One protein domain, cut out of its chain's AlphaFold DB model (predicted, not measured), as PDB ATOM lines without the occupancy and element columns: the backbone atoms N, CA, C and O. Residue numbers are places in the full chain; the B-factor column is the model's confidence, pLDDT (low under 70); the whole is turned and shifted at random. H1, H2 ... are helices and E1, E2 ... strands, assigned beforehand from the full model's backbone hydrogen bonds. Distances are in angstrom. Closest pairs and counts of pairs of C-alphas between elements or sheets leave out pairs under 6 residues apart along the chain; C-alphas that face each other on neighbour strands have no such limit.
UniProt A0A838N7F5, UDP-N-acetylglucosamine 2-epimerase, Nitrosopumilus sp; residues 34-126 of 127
ATOM      1  N   GLY A  34      29.601 -47.757 -13.723       96.50
ATOM      2  CA  GLY A  34      29.654 -48.617 -14.900       96.50
ATOM      3  C   GLY A  34      29.519 -47.788 -16.178       96.50
ATOM      4  O   GLY A  34      28.984 -46.681 -16.153       96.50
ATOM      5  N   TYR A  35      29.984 -48.328 -17.306       95.69
ATOM      6  CA  TYR A  35      30.018 -47.588 -18.572       95.69
ATOM      7  C   TYR A  35      28.656 -46.985 -18.957       95.69
ATOM      8  O   TYR A  35      28.559 -45.789 -19.214       95.69
ATOM      9  N   LEU A  36      27.588 -47.790 -18.926       97.50
ATOM     10  CA  LEU A  36      26.245 -47.334 -19.300       97.50
ATOM     11  C   LEU A  36      25.696 -46.269 -18.342       97.50
ATOM     12  O   LEU A  36      25.103 -45.290 -18.792       97.50
ATOM     13  N   ASP A  37      25.927 -46.432 -17.040       97.38
ATOM     14  CA  ASP A  37      25.495 -45.463 -16.030       97.38
ATOM     15  C   ASP A  37      26.248 -44.137 -16.183       97.38
ATOM     16  O   ASP A  37      25.664 -43.063 -16.039       97.38
ATOM     17  N   PHE A  38      27.535 -44.194 -16.533       97.19
ATOM     18  CA  PHE A  38      28.341 -43.004 -16.779       97.19
ATOM     19  C   PHE A  38      27.862 -42.242 -18.021       97.19
ATOM     20  O   PHE A  38      27.632 -41.039 -17.937       97.19
ATOM     21  N   ILE A  39      27.578 -42.942 -19.126       97.75
ATOM     22  CA  ILE A  39      26.968 -42.340 -20.325       97.75
ATOM     23  C   ILE A  39      25.603 -41.711 -20.001       97.75
ATOM     24  O   ILE A  39      25.291 -40.613 -20.469       97.75
ATOM     25  N   ALA A  40      24.785 -42.365 -19.172       97.88
ATOM     26  CA  ALA A  40      23.503 -41.810 -18.742       97.88
ATOM     27  C   ALA A  40      23.682 -40.517 -17.922       97.88
ATOM     28  O   ALA A  40      22.942 -39.550 -18.129       97.88
ATOM     29  N   LEU A  41      24.682 -40.468 -17.033       97.19
ATOM     30  CA  LEU A  41      25.035 -39.261 -16.281       97.19
ATOM     31  C   LEU A  41      25.514 -38.129 -17.194       97.19
ATOM     32  O   LEU A  41      25.068 -36.991 -17.038       97.19
ATOM     33  N   GLU A  42      26.384 -38.429 -18.156       98.25
ATOM     34  CA  GLU A  42      26.865 -37.461 -19.141       98.25
ATOM     35  C   GLU A  42      25.713 -36.875 -19.948       98.25
ATOM     36  O   GLU A  42      25.567 -35.654 -20.026       98.25
ATOM     37  N   HIS A  43      24.843 -37.731 -20.483       97.81
ATOM     38  CA  HIS A  43      23.683 -37.318 -21.266       97.81
ATOM     39  C   HIS A  43      22.702 -36.451 -20.458       97.81
ATOM     40  O   HIS A  43      22.107 -35.517 -20.996       97.81
ATOM     41  N   ALA A  44      22.542 -36.725 -19.160       97.06
ATOM     42  CA  ALA A  44      21.694 -35.934 -18.270       97.06
ATOM     43  C   ALA A  44      22.333 -34.601 -17.825       97.06
ATOM     44  O   ALA A  44      21.650 -33.746 -17.255       97.06
ATOM     45  N   SER A  45      23.631 -34.405 -18.063       96.88
ATOM     46  CA  SER A  45      24.354 -33.210 -17.628       96.88
ATOM     47  C   SER A  45      24.027 -31.972 -18.477       96.88
ATOM     48  O   SER A  45      23.653 -32.049 -19.654       96.88
ATOM     49  N   LYS A  46      24.202 -30.787 -17.879       95.69
ATOM     50  CA  LYS A  46      24.165 -29.507 -18.610       95.69
ATOM     51  C   LYS A  46      25.468 -29.219 -19.356       95.69
ATOM     52  O   LYS A  46      25.453 -28.520 -20.363       95.69
ATOM     53  N   ARG A  47      26.589 -29.677 -18.799       96.25
ATOM     54  CA  ARG A  47      27.953 -29.520 -19.310       96.25
ATOM     55  C   ARG A  47      28.863 -30.512 -18.599       96.25
ATOM     56  O   ARG A  47      28.567 -30.915 -17.472       96.25
ATOM     57  N   ILE A  48      29.977 -30.831 -19.235       98.12
ATOM     58  CA  ILE A  48      30.986 -31.760 -18.739       98.12
ATOM     59  C   ILE A  48      32.298 -30.996 -18.568       98.12
ATOM     60  O   ILE A  48      32.697 -30.229 -19.440       98.12
ATOM     61  N   ILE A  49      32.958 -31.199 -17.429       97.56
ATOM     62  CA  ILE A  49      34.316 -30.716 -17.162       97.56
ATOM     63  C   ILE A  49      35.180 -31.956 -16.957       97.56
ATOM     64  O   ILE A  49      34.860 -32.776 -16.098       97.56
ATOM     65  N   THR A  50      36.233 -32.124 -17.753       97.00
ATOM     66  CA  THR A  50      37.003 -33.375 -17.787       97.00
ATOM     67  C   THR A  50      38.464 -33.146 -18.163       97.00
ATOM     68  O   THR A  50      38.814 -32.137 -18.766       97.00
ATOM     69  N   ASP A  51      39.334 -34.088 -17.830       96.06
ATOM     70  CA  ASP A  51      40.673 -34.252 -18.408       96.06
ATOM     71  C   ASP A  51      40.769 -35.527 -19.273       96.06
ATOM     72  O   ASP A  51      41.773 -35.768 -19.941       96.06
ATOM     73  N   SER A  52      39.715 -36.343 -19.313       95.50
ATOM     74  CA  SER A  52      39.721 -37.621 -20.017       95.50
ATOM     75  C   SER A  52      39.624 -37.442 -21.531       95.50
ATOM     76  O   SER A  52      38.782 -36.702 -22.038       95.50
ATOM     77  N   GLY A  53      40.469 -38.165 -22.269       95.06
ATOM     78  CA  GLY A  53      40.408 -38.226 -23.729       95.06
ATOM     79  C   GLY A  53      39.092 -38.824 -24.235       95.06
ATOM     80  O   GLY A  53      38.456 -38.241 -25.103       95.06
ATOM     81  N   GLY A  54      38.642 -39.954 -23.676       94.94
ATOM     82  CA  GLY A  54      37.404 -40.616 -24.120       94.94
ATOM     83  C   GLY A  54      36.165 -39.735 -23.939       94.94
ATOM     84  O   GLY A  54      35.394 -39.547 -24.881       94.94
ATOM     85  N   ILE A  55      36.067 -39.088 -22.774       97.38
ATOM     86  CA  ILE A  55      34.901 -38.279 -22.403       97.38
ATOM     87  C   ILE A  55      34.741 -37.060 -23.317       97.38
ATOM     88  O   ILE A  55      33.625 -36.642 -23.596       97.38
ATOM     89  N   GLN A  56      35.831 -36.490 -23.839       98.25
ATOM     90  CA  GLN A  56      35.740 -35.370 -24.786       98.25
ATOM     91  C   GLN A  56      34.958 -35.740 -26.053       98.25
ATOM     92  O   GLN A  56      34.135 -34.960 -26.536       98.25
ATOM     93  N   LYS A  57      35.188 -36.951 -26.571       96.69
ATOM     94  CA  LYS A  57      34.481 -37.473 -27.740       96.69
ATOM     95  C   LYS A  57      33.040 -37.857 -27.406       96.69
ATOM     96  O   LYS A  57      32.135 -37.542 -28.177       96.69
ATOM     97  N   GLU A  58      32.819 -38.489 -26.257       97.69
ATOM     98  CA  GLU A  58      31.481 -38.874 -25.784       97.69
ATOM     99  C   GLU A  58      30.600 -37.644 -25.532       97.69
ATOM    100  O   GLU A  58      29.478 -37.585 -26.032       97.69
ATOM    101  N   ALA A  59      31.139 -36.600 -24.898       98.19
ATOM    102  CA  ALA A  59      30.463 -35.323 -24.694       98.19
ATOM    103  C   ALA A  59      29.991 -34.704 -26.015       98.19
ATOM    104  O   ALA A  59      28.839 -34.275 -26.121       98.19
ATOM    105  N   TYR A  60      30.847 -34.709 -27.045       97.75
ATOM    106  CA  TYR A  60      30.459 -34.248 -28.375       97.75
ATOM    107  C   TYR A  60      29.311 -35.097 -28.932       97.75
ATOM    108  O   TYR A  60      28.264 -34.556 -29.273       97.75
ATOM    109  N   ILE A  61      29.440 -36.425 -28.958       96.19
ATOM    110  CA  ILE A  61      28.399 -37.328 -29.484       96.19
ATOM    111  C   ILE A  61      27.056 -37.136 -28.754       96.19
ATOM    112  O   ILE A  61      25.998 -37.120 -29.385       96.19
ATOM    113  N   LEU A  62      27.091 -36.929 -27.437       97.12
ATOM    114  CA  LEU A  62      25.918 -36.721 -26.583       97.12
ATOM    115  C   LEU A  62      25.378 -35.282 -26.599       97.12
ATOM    116  O   LEU A  62      24.438 -34.971 -25.856       97.12
ATOM    117  N   ARG A  63      25.956 -34.399 -27.426       97.06
ATOM    118  CA  ARG A  63      25.604 -32.974 -27.517       97.06
ATOM    119  C   ARG A  63      25.665 -32.275 -26.163       97.06
ATOM    120  O   ARG A  63      24.760 -31.531 -25.784       97.06
ATOM    121  N   ARG A  64      26.749 -32.508 -25.427       97.75
ATOM    122  CA  ARG A  64      27.037 -31.855 -24.150       97.75
ATOM    123  C   ARG A  64      28.218 -30.897 -24.317       97.75
ATOM    124  O   ARG A  64      29.258 -31.318 -24.821       97.75
ATOM    125  N   PRO A  65      28.100 -29.628 -23.880       98.00
ATOM    126  CA  PRO A  65      29.240 -28.722 -23.809       98.00
ATOM    127  C   PRO A  65      30.370 -29.342 -22.988       98.00
ATOM    128  O   PRO A  65      30.151 -29.718 -21.835       98.00
ATOM    129  N   CYS A  66      31.564 -29.425 -23.569       98.50
ATOM    130  CA  CYS A  66      32.741 -29.990 -22.926       98.50
ATOM    131  C   CYS A  66      33.749 -28.890 -22.581       98.50
ATOM    132  O   CYS A  66      34.050 -28.012 -23.385       98.50
ATOM    133  N   ILE A  67      34.287 -28.936 -21.370       98.44
ATOM    134  CA  ILE A  67      35.416 -28.116 -20.948       98.44
ATOM    135  C   ILE A  67      36.531 -29.067 -20.548       98.44
ATOM    136  O   ILE A  67      36.420 -29.798 -19.562       98.44
ATOM    137  N   THR A  68      37.614 -29.043 -21.309       98.38
ATOM    138  CA  THR A  68      38.765 -29.900 -21.073       98.38
ATOM    139  C   THR A  68      39.822 -29.146 -20.280       98.38
ATOM    140  O   THR A  68      40.367 -28.143 -20.743       98.38
ATOM    141  N   LEU A  69      40.155 -29.645 -19.092       97.50
ATOM    142  CA  LEU A  69      41.177 -29.073 -18.213       97.50
ATOM    143  C   LEU A  69      42.587 -29.541 -18.612       97.50
ATOM    144  O   LEU A  69      43.322 -30.118 -17.812       97.50
ATOM    145  N   ARG A  70      42.950 -29.317 -19.879       97.19
ATOM    146  CA  ARG A  70      44.244 -29.656 -20.496       97.19
ATOM    147  C   ARG A  70      44.718 -28.506 -21.383       97.19
ATOM    148  O   ARG A  70      43.936 -27.646 -21.781       97.19
ATOM    149  N   THR A  71      46.006 -28.503 -21.713       96.75
ATOM    150  CA  THR A  71      46.598 -27.577 -22.696       96.75
ATOM    151  C   THR A  71      46.496 -28.077 -24.136       96.75
ATOM    152  O   THR A  71      46.688 -27.294 -25.058       96.75
ATOM    153  N   GLU A  72      46.191 -29.358 -24.328       96.94
ATOM    154  CA  GLU A  72      46.128 -30.031 -25.626       96.94
ATOM    155  C   GLU A  72      45.072 -31.143 -25.610       96.94
ATOM    156  O   GLU A  72      44.645 -31.591 -24.541       96.94
ATOM    157  N   THR A  73      44.653 -31.578 -26.799       97.81
ATOM    158  CA  THR A  73      43.700 -32.676 -26.987       97.81
ATOM    159  C   THR A  73      44.002 -33.455 -28.259       97.81
ATOM    160  O   THR A  73      44.485 -32.901 -29.243       97.81
ATOM    161  N   GLU A  74      43.663 -34.738 -28.234       96.06
ATOM    162  CA  GLU A  74      43.636 -35.626 -29.388       96.06
ATOM    163  C   GLU A  74      42.414 -35.375 -30.295       96.06
ATOM    164  O   GLU A  74      42.416 -35.807 -31.442       96.06
ATOM    165  N   TRP A  75      41.385 -34.675 -29.797       97.12
ATOM    166  CA  TRP A  75      40.112 -34.417 -30.487       97.12
ATOM    167  C   TRP A  75      39.974 -32.946 -30.889       97.12
ATOM    168  O   TRP A  75      39.058 -32.241 -30.442       97.12
ATOM    169  N   ILE A  76      40.922 -32.467 -31.695       97.56
ATOM    170  CA  ILE A  76      41.027 -31.069 -32.144       97.56
ATOM    171  C   ILE A  76      39.719 -30.605 -32.797       97.56
ATOM    172  O   ILE A  76      39.240 -29.506 -32.519       97.56
ATOM    173  N   GLU A  77      39.079 -31.487 -33.559       97.31
ATOM    174  CA  GLU A  77      37.819 -31.245 -34.250       97.31
ATOM    175  C   GLU A  77      36.686 -30.824 -33.293       97.31
ATOM    176  O   GLU A  77      35.841 -30.004 -33.641       97.31
ATOM    177  N   THR A  78      36.687 -31.295 -32.039       97.94
ATOM    178  CA  THR A  78      35.674 -30.889 -31.044       97.94
ATOM    179  C   THR A  78      35.852 -29.439 -30.587       97.94
ATOM    180  O   THR A  78      34.874 -28.772 -30.232       97.94
ATOM    181  N   VAL A  79      37.095 -28.946 -30.601       98.12
ATOM    182  CA  VAL A  79      37.457 -27.566 -30.255       98.12
ATOM    183  C   VAL A  79      37.194 -26.638 -31.436       98.12
ATOM    184  O   VAL A  79      36.620 -25.565 -31.250       98.12
ATOM    185  N   GLU A  80      37.543 -27.063 -32.650       97.62
ATOM    186  CA  GLU A  80      37.268 -26.328 -33.891       97.62
ATOM    187  C   GLU A  80      35.763 -26.107 -34.100       97.62
ATOM    188  O   GLU A  80      35.329 -24.991 -34.396       97.62
ATOM    189  N   GLU A  81      34.956 -27.131 -33.815       97.56
ATOM    190  CA  GLU A  81      33.491 -27.061 -33.829       97.56
ATOM    191  C   GLU A  81      32.900 -26.284 -32.637       97.56
ATOM    192  O   GLU A  81      31.688 -26.082 -32.563       97.56
ATOM    193  N   LYS A  82      33.731 -25.812 -31.696       98.06
ATOM    194  CA  LYS A  82      33.336 -25.020 -30.513       98.06
ATOM    195  C   LYS A  82      32.406 -25.757 -29.543       98.06
ATOM    196  O   LYS A  82      31.677 -25.128 -28.777       98.06
ATOM    197  N   TRP A  83      32.447 -27.086 -29.553       98.19
ATOM    198  CA  TRP A  83      31.735 -27.941 -28.597       98.19
ATOM    199  C   TRP A  83      32.598 -28.320 -27.392       98.19
ATOM    200  O   TRP A  83      32.069 -28.686 -26.341       98.19
ATOM    201  N   ASN A  84      33.914 -28.177 -27.530       98.44
ATOM    202  CA  ASN A  84      34.899 -28.355 -26.480       98.44
ATOM    203  C   ASN A  84      35.752 -27.085 -26.332       98.44
ATOM    204  O   ASN A  84      36.066 -26.429 -27.325       98.44
ATOM    205  N   CYS A  85      36.159 -26.732 -25.115       98.00
ATOM    206  CA  CYS A  85      37.195 -25.722 -24.905       98.00
ATOM    207  C   CYS A  85      38.320 -26.247 -24.016       98.00
ATOM    208  O   CYS A  85      38.078 -26.864 -22.981       98.00
ATOM    209  N   LEU A  86      39.561 -25.976 -24.422       98.25
ATOM    210  CA  LEU A  86      40.745 -26.271 -23.625       98.25
ATOM    211  C   LEU A  86      41.015 -25.120 -22.658       98.25
ATOM    212  O   LEU A  86      41.116 -23.958 -23.064       98.25
ATOM    213  N   ILE A  87      41.155 -25.440 -21.376       98.06
ATOM    214  CA  ILE A  87      41.550 -24.480 -20.350       98.06
ATOM    215  C   ILE A  87      42.731 -25.057 -19.582       98.06
ATOM    216  O   ILE A  87      42.640 -26.124 -18.979       98.06
ATOM    217  N   ASN A  88      43.839 -24.314 -19.556       97.00
ATOM    218  CA  ASN A  88      44.955 -24.632 -18.676       97.00
ATOM    219  C   ASN A  88      44.476 -24.537 -17.210       97.00
ATOM    220  O   ASN A  88      43.988 -23.475 -16.821       97.00
ATOM    221  N   PRO A  89      44.632 -25.580 -16.374       94.06
ATOM    222  CA  PRO A  89      44.231 -25.531 -14.965       94.06
ATOM    223  C   PRO A  89      44.859 -24.386 -14.151       94.06
ATOM    224  O   PRO A  89      44.295 -23.974 -13.142       94.06
ATOM    225  N   ALA A  90      46.009 -23.853 -14.580       95.75
ATOM    226  CA  ALA A  90      46.675 -22.707 -13.955       95.75
ATOM    227  C   ALA A  90      46.118 -21.337 -14.399       95.75
ATOM    228  O   ALA A  90      46.595 -20.293 -13.946       95.75
ATOM    229  N   ASP A  91      45.132 -21.308 -15.298       95.62
ATOM    230  CA  ASP A  91      44.527 -20.077 -15.794       95.62
ATOM    231  C   ASP A  91      43.712 -19.376 -14.699       95.62
ATOM    232  O   ASP A  91      42.696 -19.878 -14.215       95.62
ATOM    233  N   LYS A  92      44.117 -18.152 -14.350       95.62
ATOM    234  CA  LYS A  92      43.452 -17.330 -13.325       95.62
ATOM    235  C   LYS A  92      42.018 -16.930 -13.699       95.62
ATOM    236  O   LYS A  92      41.258 -16.511 -12.833       95.62
ATOM    237  N   THR A  93      41.651 -17.045 -14.972       94.88
ATOM    238  CA  THR A  93      40.326 -16.717 -15.514       94.88
ATOM    239  C   THR A  93      39.439 -17.947 -15.730       94.88
ATOM    240  O   THR A  93      38.333 -17.806 -16.256       94.88
ATOM    241  N   ILE A  94      39.880 -19.140 -15.298       94.81
ATOM    242  CA  ILE A  94      39.187 -20.427 -15.492       94.81
ATOM    243  C   ILE A  94      37.696 -20.375 -15.146       94.81
ATOM    244  O   ILE A  94      36.872 -20.834 -15.932       94.81
ATOM    245  N   THR A  95      37.329 -19.748 -14.028       92.44
ATOM    246  CA  THR A  95      35.930 -19.625 -13.596       92.44
ATOM    247  C   THR A  95      35.081 -18.889 -14.630       92.44
ATOM    248  O   THR A  95      34.040 -19.393 -15.040       92.44
ATOM    249  N   SER A  96      35.559 -17.737 -15.111       94.38
ATOM    250  CA  SER A  96      34.853 -16.939 -16.119       94.38
ATOM    251  C   SER A  96      34.740 -17.689 -17.446       94.38
ATOM    252  O   SER A  96      33.686 -17.673 -18.079       94.38
ATOM    253  N   LYS A  97      35.795 -18.401 -17.854       95.00
ATOM    254  CA  LYS A  97      35.777 -19.219 -19.073       95.00
ATOM    255  C   LYS A  97      34.752 -20.347 -18.984       95.00
ATOM    256  O   LYS A  97      33.971 -20.519 -19.913       95.00
ATOM    257  N   ILE A  98      34.712 -21.066 -17.861       94.50
ATOM    258  CA  ILE A  98      33.728 -22.128 -17.616       94.50
ATOM    259  C   ILE A  98      32.306 -21.563 -17.643       94.50
ATOM    260  O   ILE A  98      31.427 -22.149 -18.271       94.50
ATOM    261  N   GLU A  99      32.059 -20.444 -16.963       93.12
ATOM    262  CA  GLU A  99      30.719 -19.863 -16.830       93.12
ATOM    263  C   GLU A  99      30.181 -19.332 -18.162       93.12
ATOM    264  O   GLU A  99      29.016 -19.568 -18.489       93.12
ATOM    265  N   ASN A 100      31.045 -18.702 -18.958       94.62
ATOM    266  CA  ASN A 100      30.677 -18.077 -20.226       94.62
ATOM    267  C   ASN A 100      30.767 -19.011 -21.441       94.62
ATOM    268  O   ASN A 100      30.422 -18.585 -22.546       94.62
ATOM    269  N   PHE A 101      31.219 -20.258 -21.273       96.56
ATOM    270  CA  PHE A 101      31.317 -21.199 -22.383       96.56
ATOM    271  C   PHE A 101      29.932 -21.522 -22.955       96.56
ATOM    272  O   PHE A 101      29.013 -21.928 -22.238       96.56
ATOM    273  N   LYS A 102      29.795 -21.331 -24.269       96.00
ATOM    274  CA  LYS A 102      28.581 -21.585 -25.044       96.00
ATOM    275  C   LYS A 102      28.949 -22.377 -26.286       96.00
ATOM    276  O   LYS A 102      29.987 -22.118 -26.891       96.00
ATOM    277  N   VAL A 103      28.062 -23.285 -26.667       97.75
ATOM    278  CA  VAL A 103      28.179 -24.070 -27.897       97.75
ATOM    279  C   VAL A 103      27.260 -23.493 -28.980       97.75
ATOM    280  O   VAL A 103      26.277 -22.825 -28.641       97.75
ATOM    281  N   PRO A 104      27.558 -23.715 -30.269       97.00
ATOM    282  CA  PRO A 104      26.653 -23.369 -31.362       97.00
ATOM    283  C   PRO A 104      25.313 -24.123 -31.276       97.00
ATOM    284  O   PRO A 104      25.231 -25.191 -30.677       97.00
ATOM    285  N   GLU A 105      24.268 -23.597 -31.925       93.94
ATOM    286  CA  GLU A 105      22.951 -24.262 -31.992       93.94
ATOM    287  C   GLU A 105      22.992 -25.573 -32.789       93.94
ATOM    288  O   GLU A 105      22.300 -26.535 -32.462       93.94
ATOM    289  N   ASN A 106      23.820 -25.606 -33.834       93.94
ATOM    290  CA  ASN A 106      23.950 -26.743 -34.731       93.94
ATOM    291  C   ASN A 106      25.251 -27.496 -34.458       93.94
ATOM    292  O   ASN A 106      26.298 -26.895 -34.218       93.94
ATOM    293  N   GLN A 107      25.179 -28.820 -34.544       95.38
ATOM    294  CA  GLN A 107      26.327 -29.707 -34.427       95.38
ATOM    295  C   GLN A 107      26.550 -30.449 -35.740       95.38
ATOM    296  O   GLN A 107      25.600 -31.005 -36.298       95.38
ATOM    297  N   GLN A 108      27.800 -30.492 -36.195       93.94
ATOM    298  CA  GLN A 108      28.205 -31.296 -37.341       93.94
ATOM    299  C   GLN A 108      28.477 -32.746 -36.945       93.94
ATOM    300  O   GLN A 108      28.777 -33.077 -35.802       93.94
ATOM    301  N   GLU A 109      28.392 -33.646 -37.912       91.69
ATOM    302  CA  GLU A 109      28.712 -35.044 -37.675       91.69
ATOM    303  C   GLU A 109      30.166 -35.356 -38.049       91.69
ATOM    304  O   GLU A 109      30.457 -35.810 -39.153       91.69
ATOM    305  N   ILE A 110      31.085 -35.111 -37.113       94.00
ATOM    306  CA  ILE A 110      32.535 -35.175 -37.375       94.00
ATOM    307  C   ILE A 110      33.163 -36.564 -37.174       94.00
ATOM    308  O   ILE A 110      34.232 -36.838 -37.711       94.00
ATOM    309  N   PHE A 111      32.503 -37.482 -36.453       91.50
ATOM    310  CA  PHE A 111      33.061 -38.813 -36.138       91.50
ATOM    311  C   PHE A 111      32.624 -39.946 -37.079       91.50
ATOM    312  O   PHE A 111      33.105 -41.073 -36.949       91.50
ATOM    313  N   GLY A 112      31.763 -39.638 -38.052       88.00
ATOM    314  CA  GLY A 112      31.336 -40.553 -39.108       88.00
ATOM    315  C   GLY A 112      30.389 -41.683 -38.673       88.00
ATOM    316  O   GLY A 112      30.259 -42.025 -37.502       88.00
ATOM    317  N   LYS A 113      29.747 -42.305 -39.673       88.56
ATOM    318  CA  LYS A 113      28.846 -43.466 -39.519       88.56
ATOM    319  C   LYS A 113      29.449 -44.744 -40.079       88.56
ATOM    320  O   LYS A 113      30.316 -44.708 -40.962       88.56
ATOM    321  N   ASN A 114      28.899 -45.868 -39.615       91.62
ATOM    322  CA  ASN A 114      29.151 -47.213 -40.137       91.62
ATOM    323  C   ASN A 114      30.645 -47.575 -40.145       91.62
ATOM    324  O   ASN A 114      31.147 -48.209 -41.074       91.62
ATOM    325  N   VAL A 115      31.376 -47.136 -39.114       92.56
ATOM    326  CA  VAL A 115      32.829 -47.333 -39.009       92.56
ATOM    327  C   VAL A 115      33.172 -48.823 -38.995       92.56
ATOM    328  O   VAL A 115      34.060 -49.243 -39.729       92.56
ATOM    329  N   THR A 116      32.409 -49.640 -38.264       94.19
ATOM    330  CA  THR A 116      32.589 -51.099 -38.206       94.19
ATOM    331  C   THR A 116      32.518 -51.752 -39.585       94.19
ATOM    332  O   THR A 116      33.389 -52.538 -39.937       94.19
ATOM    333  N   GLU A 117      31.518 -51.398 -40.396       95.81
ATOM    334  CA  GLU A 117      31.359 -51.950 -41.745       95.81
ATOM    335  C   GLU A 117      32.555 -51.594 -42.639       95.81
ATOM    336  O   GLU A 117      33.090 -52.451 -43.342       95.81
ATOM    337  N   LYS A 118      33.020 -50.340 -42.573       94.88
ATOM    338  CA  LYS A 118      34.213 -49.887 -43.303       94.88
ATOM    339  C   LYS A 118      35.465 -50.640 -42.858       94.88
ATOM    340  O   LYS A 118      36.234 -51.074 -43.710       94.88
ATOM    341  N   MET A 119      35.648 -50.830 -41.550       96.06
ATOM    342  CA  MET A 119      36.783 -51.576 -41.001       96.06
ATOM    343  C   MET A 119      36.788 -53.024 -41.490       96.06
ATOM    344  O   MET A 119      37.802 -53.476 -42.008       96.06
ATOM    345  N   VAL A 120      35.655 -53.730 -41.392       96.56
ATOM    346  CA  VAL A 120      35.539 -55.125 -41.853       96.56
ATOM    347  C   VAL A 120      35.838 -55.234 -43.347       96.56
ATOM    348  O   VAL A 120      36.587 -56.117 -43.756       96.56
ATOM    349  N   ARG A 121      35.316 -54.310 -44.168       95.81
ATOM    350  CA  ARG A 121      35.623 -54.270 -45.605       95.81
ATOM    351  C   ARG A 121      37.119 -54.130 -45.867       95.81
ATOM    352  O   ARG A 121      37.636 -54.881 -46.678       95.81
ATOM    353  N   ILE A 122      37.800 -53.209 -45.183       96.00
ATOM    354  CA  ILE A 122      39.246 -52.992 -45.353       96.00
ATOM    355  C   ILE A 122      40.034 -54.222 -44.902       96.00
ATOM    356  O   ILE A 122      40.894 -54.687 -45.642       96.00
ATOM    357  N   ILE A 123      39.730 -54.782 -43.730       96.38
ATOM    358  CA  ILE A 123      40.424 -55.969 -43.214       96.38
ATOM    359  C   ILE A 123      40.305 -57.128 -44.210       96.38
ATOM    360  O   ILE A 123      41.304 -57.759 -44.521       96.38
ATOM    361  N   ASN A 124      39.125 -57.330 -44.799       95.25
ATOM    362  CA  ASN A 124      38.912 -58.365 -45.813       95.25
ATOM    363  C   ASN A 124      39.660 -58.115 -47.140       95.25
ATOM    364  O   ASN A 124      39.698 -59.012 -47.976       95.25
ATOM    365  N   THR A 125      40.223 -56.921 -47.369       95.06
ATOM    366  CA  THR A 125      41.094 -56.646 -48.535       95.06
ATOM    367  C   THR A 125      42.571 -56.925 -48.267       95.06
ATOM    368  O   THR A 125      43.357 -56.984 -49.211       95.06
ATOM    369  N   ILE A 126      42.954 -57.092 -47.000       93.00
ATOM    370  CA  ILE A 126      44.314 -57.437 -46.591       93.00
ATOM    371  C   ILE A 126      44.390 -58.969 -46.589       93.00
ATOM    372  O   ILE A 126      44.010 -59.606 -45.611       93.00
TER     373      ILE A 126
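This is residues 34 to 126 of the 127 residues of the protein "UDP-N-acetylglucosamine 2-epimerase" of Nitrosopumilus sp (UniProt A0A838N7F5). A small three-strand sheet, E1 E2 E3, has H2 packed over one face and the short H3 on that same face but beside the strands, over none of them, while residues 112 to 126, of which 115 to 123 belong to H5, stick out from this body as an arm that adds to its length. H1 meets H2, H4 grazes the sheet, and an unnamed stretch, residues 101 to 114, leads from H4 to H5. The 93 printed residues have five named helices and three named strands in the order H1 E1 H2 E2 H3 E3 H4 H5; the sheet is parallel, in the order E1 E2 E3, and the class is mostly helix. The whole is loose, with a radius of gyration of the C-alphas of 15.4 A and spans of 53 by 27 by 27 A.

H1, residues 35 to 44, begins at C-alpha 35 (30.018, -47.588, -18.572) and is 14.3 A long. E1 is residues 48 to 50, H2 residues 53 to 61, 13.3 A, and E2 residues 66 to 68. H3 is residues 76 to 80, E3 residues 84 to 86, and H4 residues 94 to 100, 10.0 A. H5, residues 115 to 123, 12.2 A, ends at C-alpha 123 (40.424, -55.969, -43.214).

H1 and H2 only just touch, with 3 pairs of C-alphas within 8 A, the closest those of Glu 42 and Ala 59, 7.0 A. E1, H2, E2 and E2, H3, E3 are strand-helix-strand units, two parallel neighbour strands with a helix between, each with a right-handed crossover. N 67 and O 48 are 2.8 A apart, and N 68 and O 85 2.8 A, both within hydrogen-bond range. H2 is on the sheet at a height of 8.5 A, and H3 is on the same face. Every O i to N i+4 pair is within range in H1, H3, H4 and H5, and 4 of 5 in H2.

The C-alphas of Lys 92 and Thr 125, the two farthest apart, are 52.8 A apart. The printed part has no cut, and the link from H4 to H5 is long. No printed residue is under 70 in pLDDT.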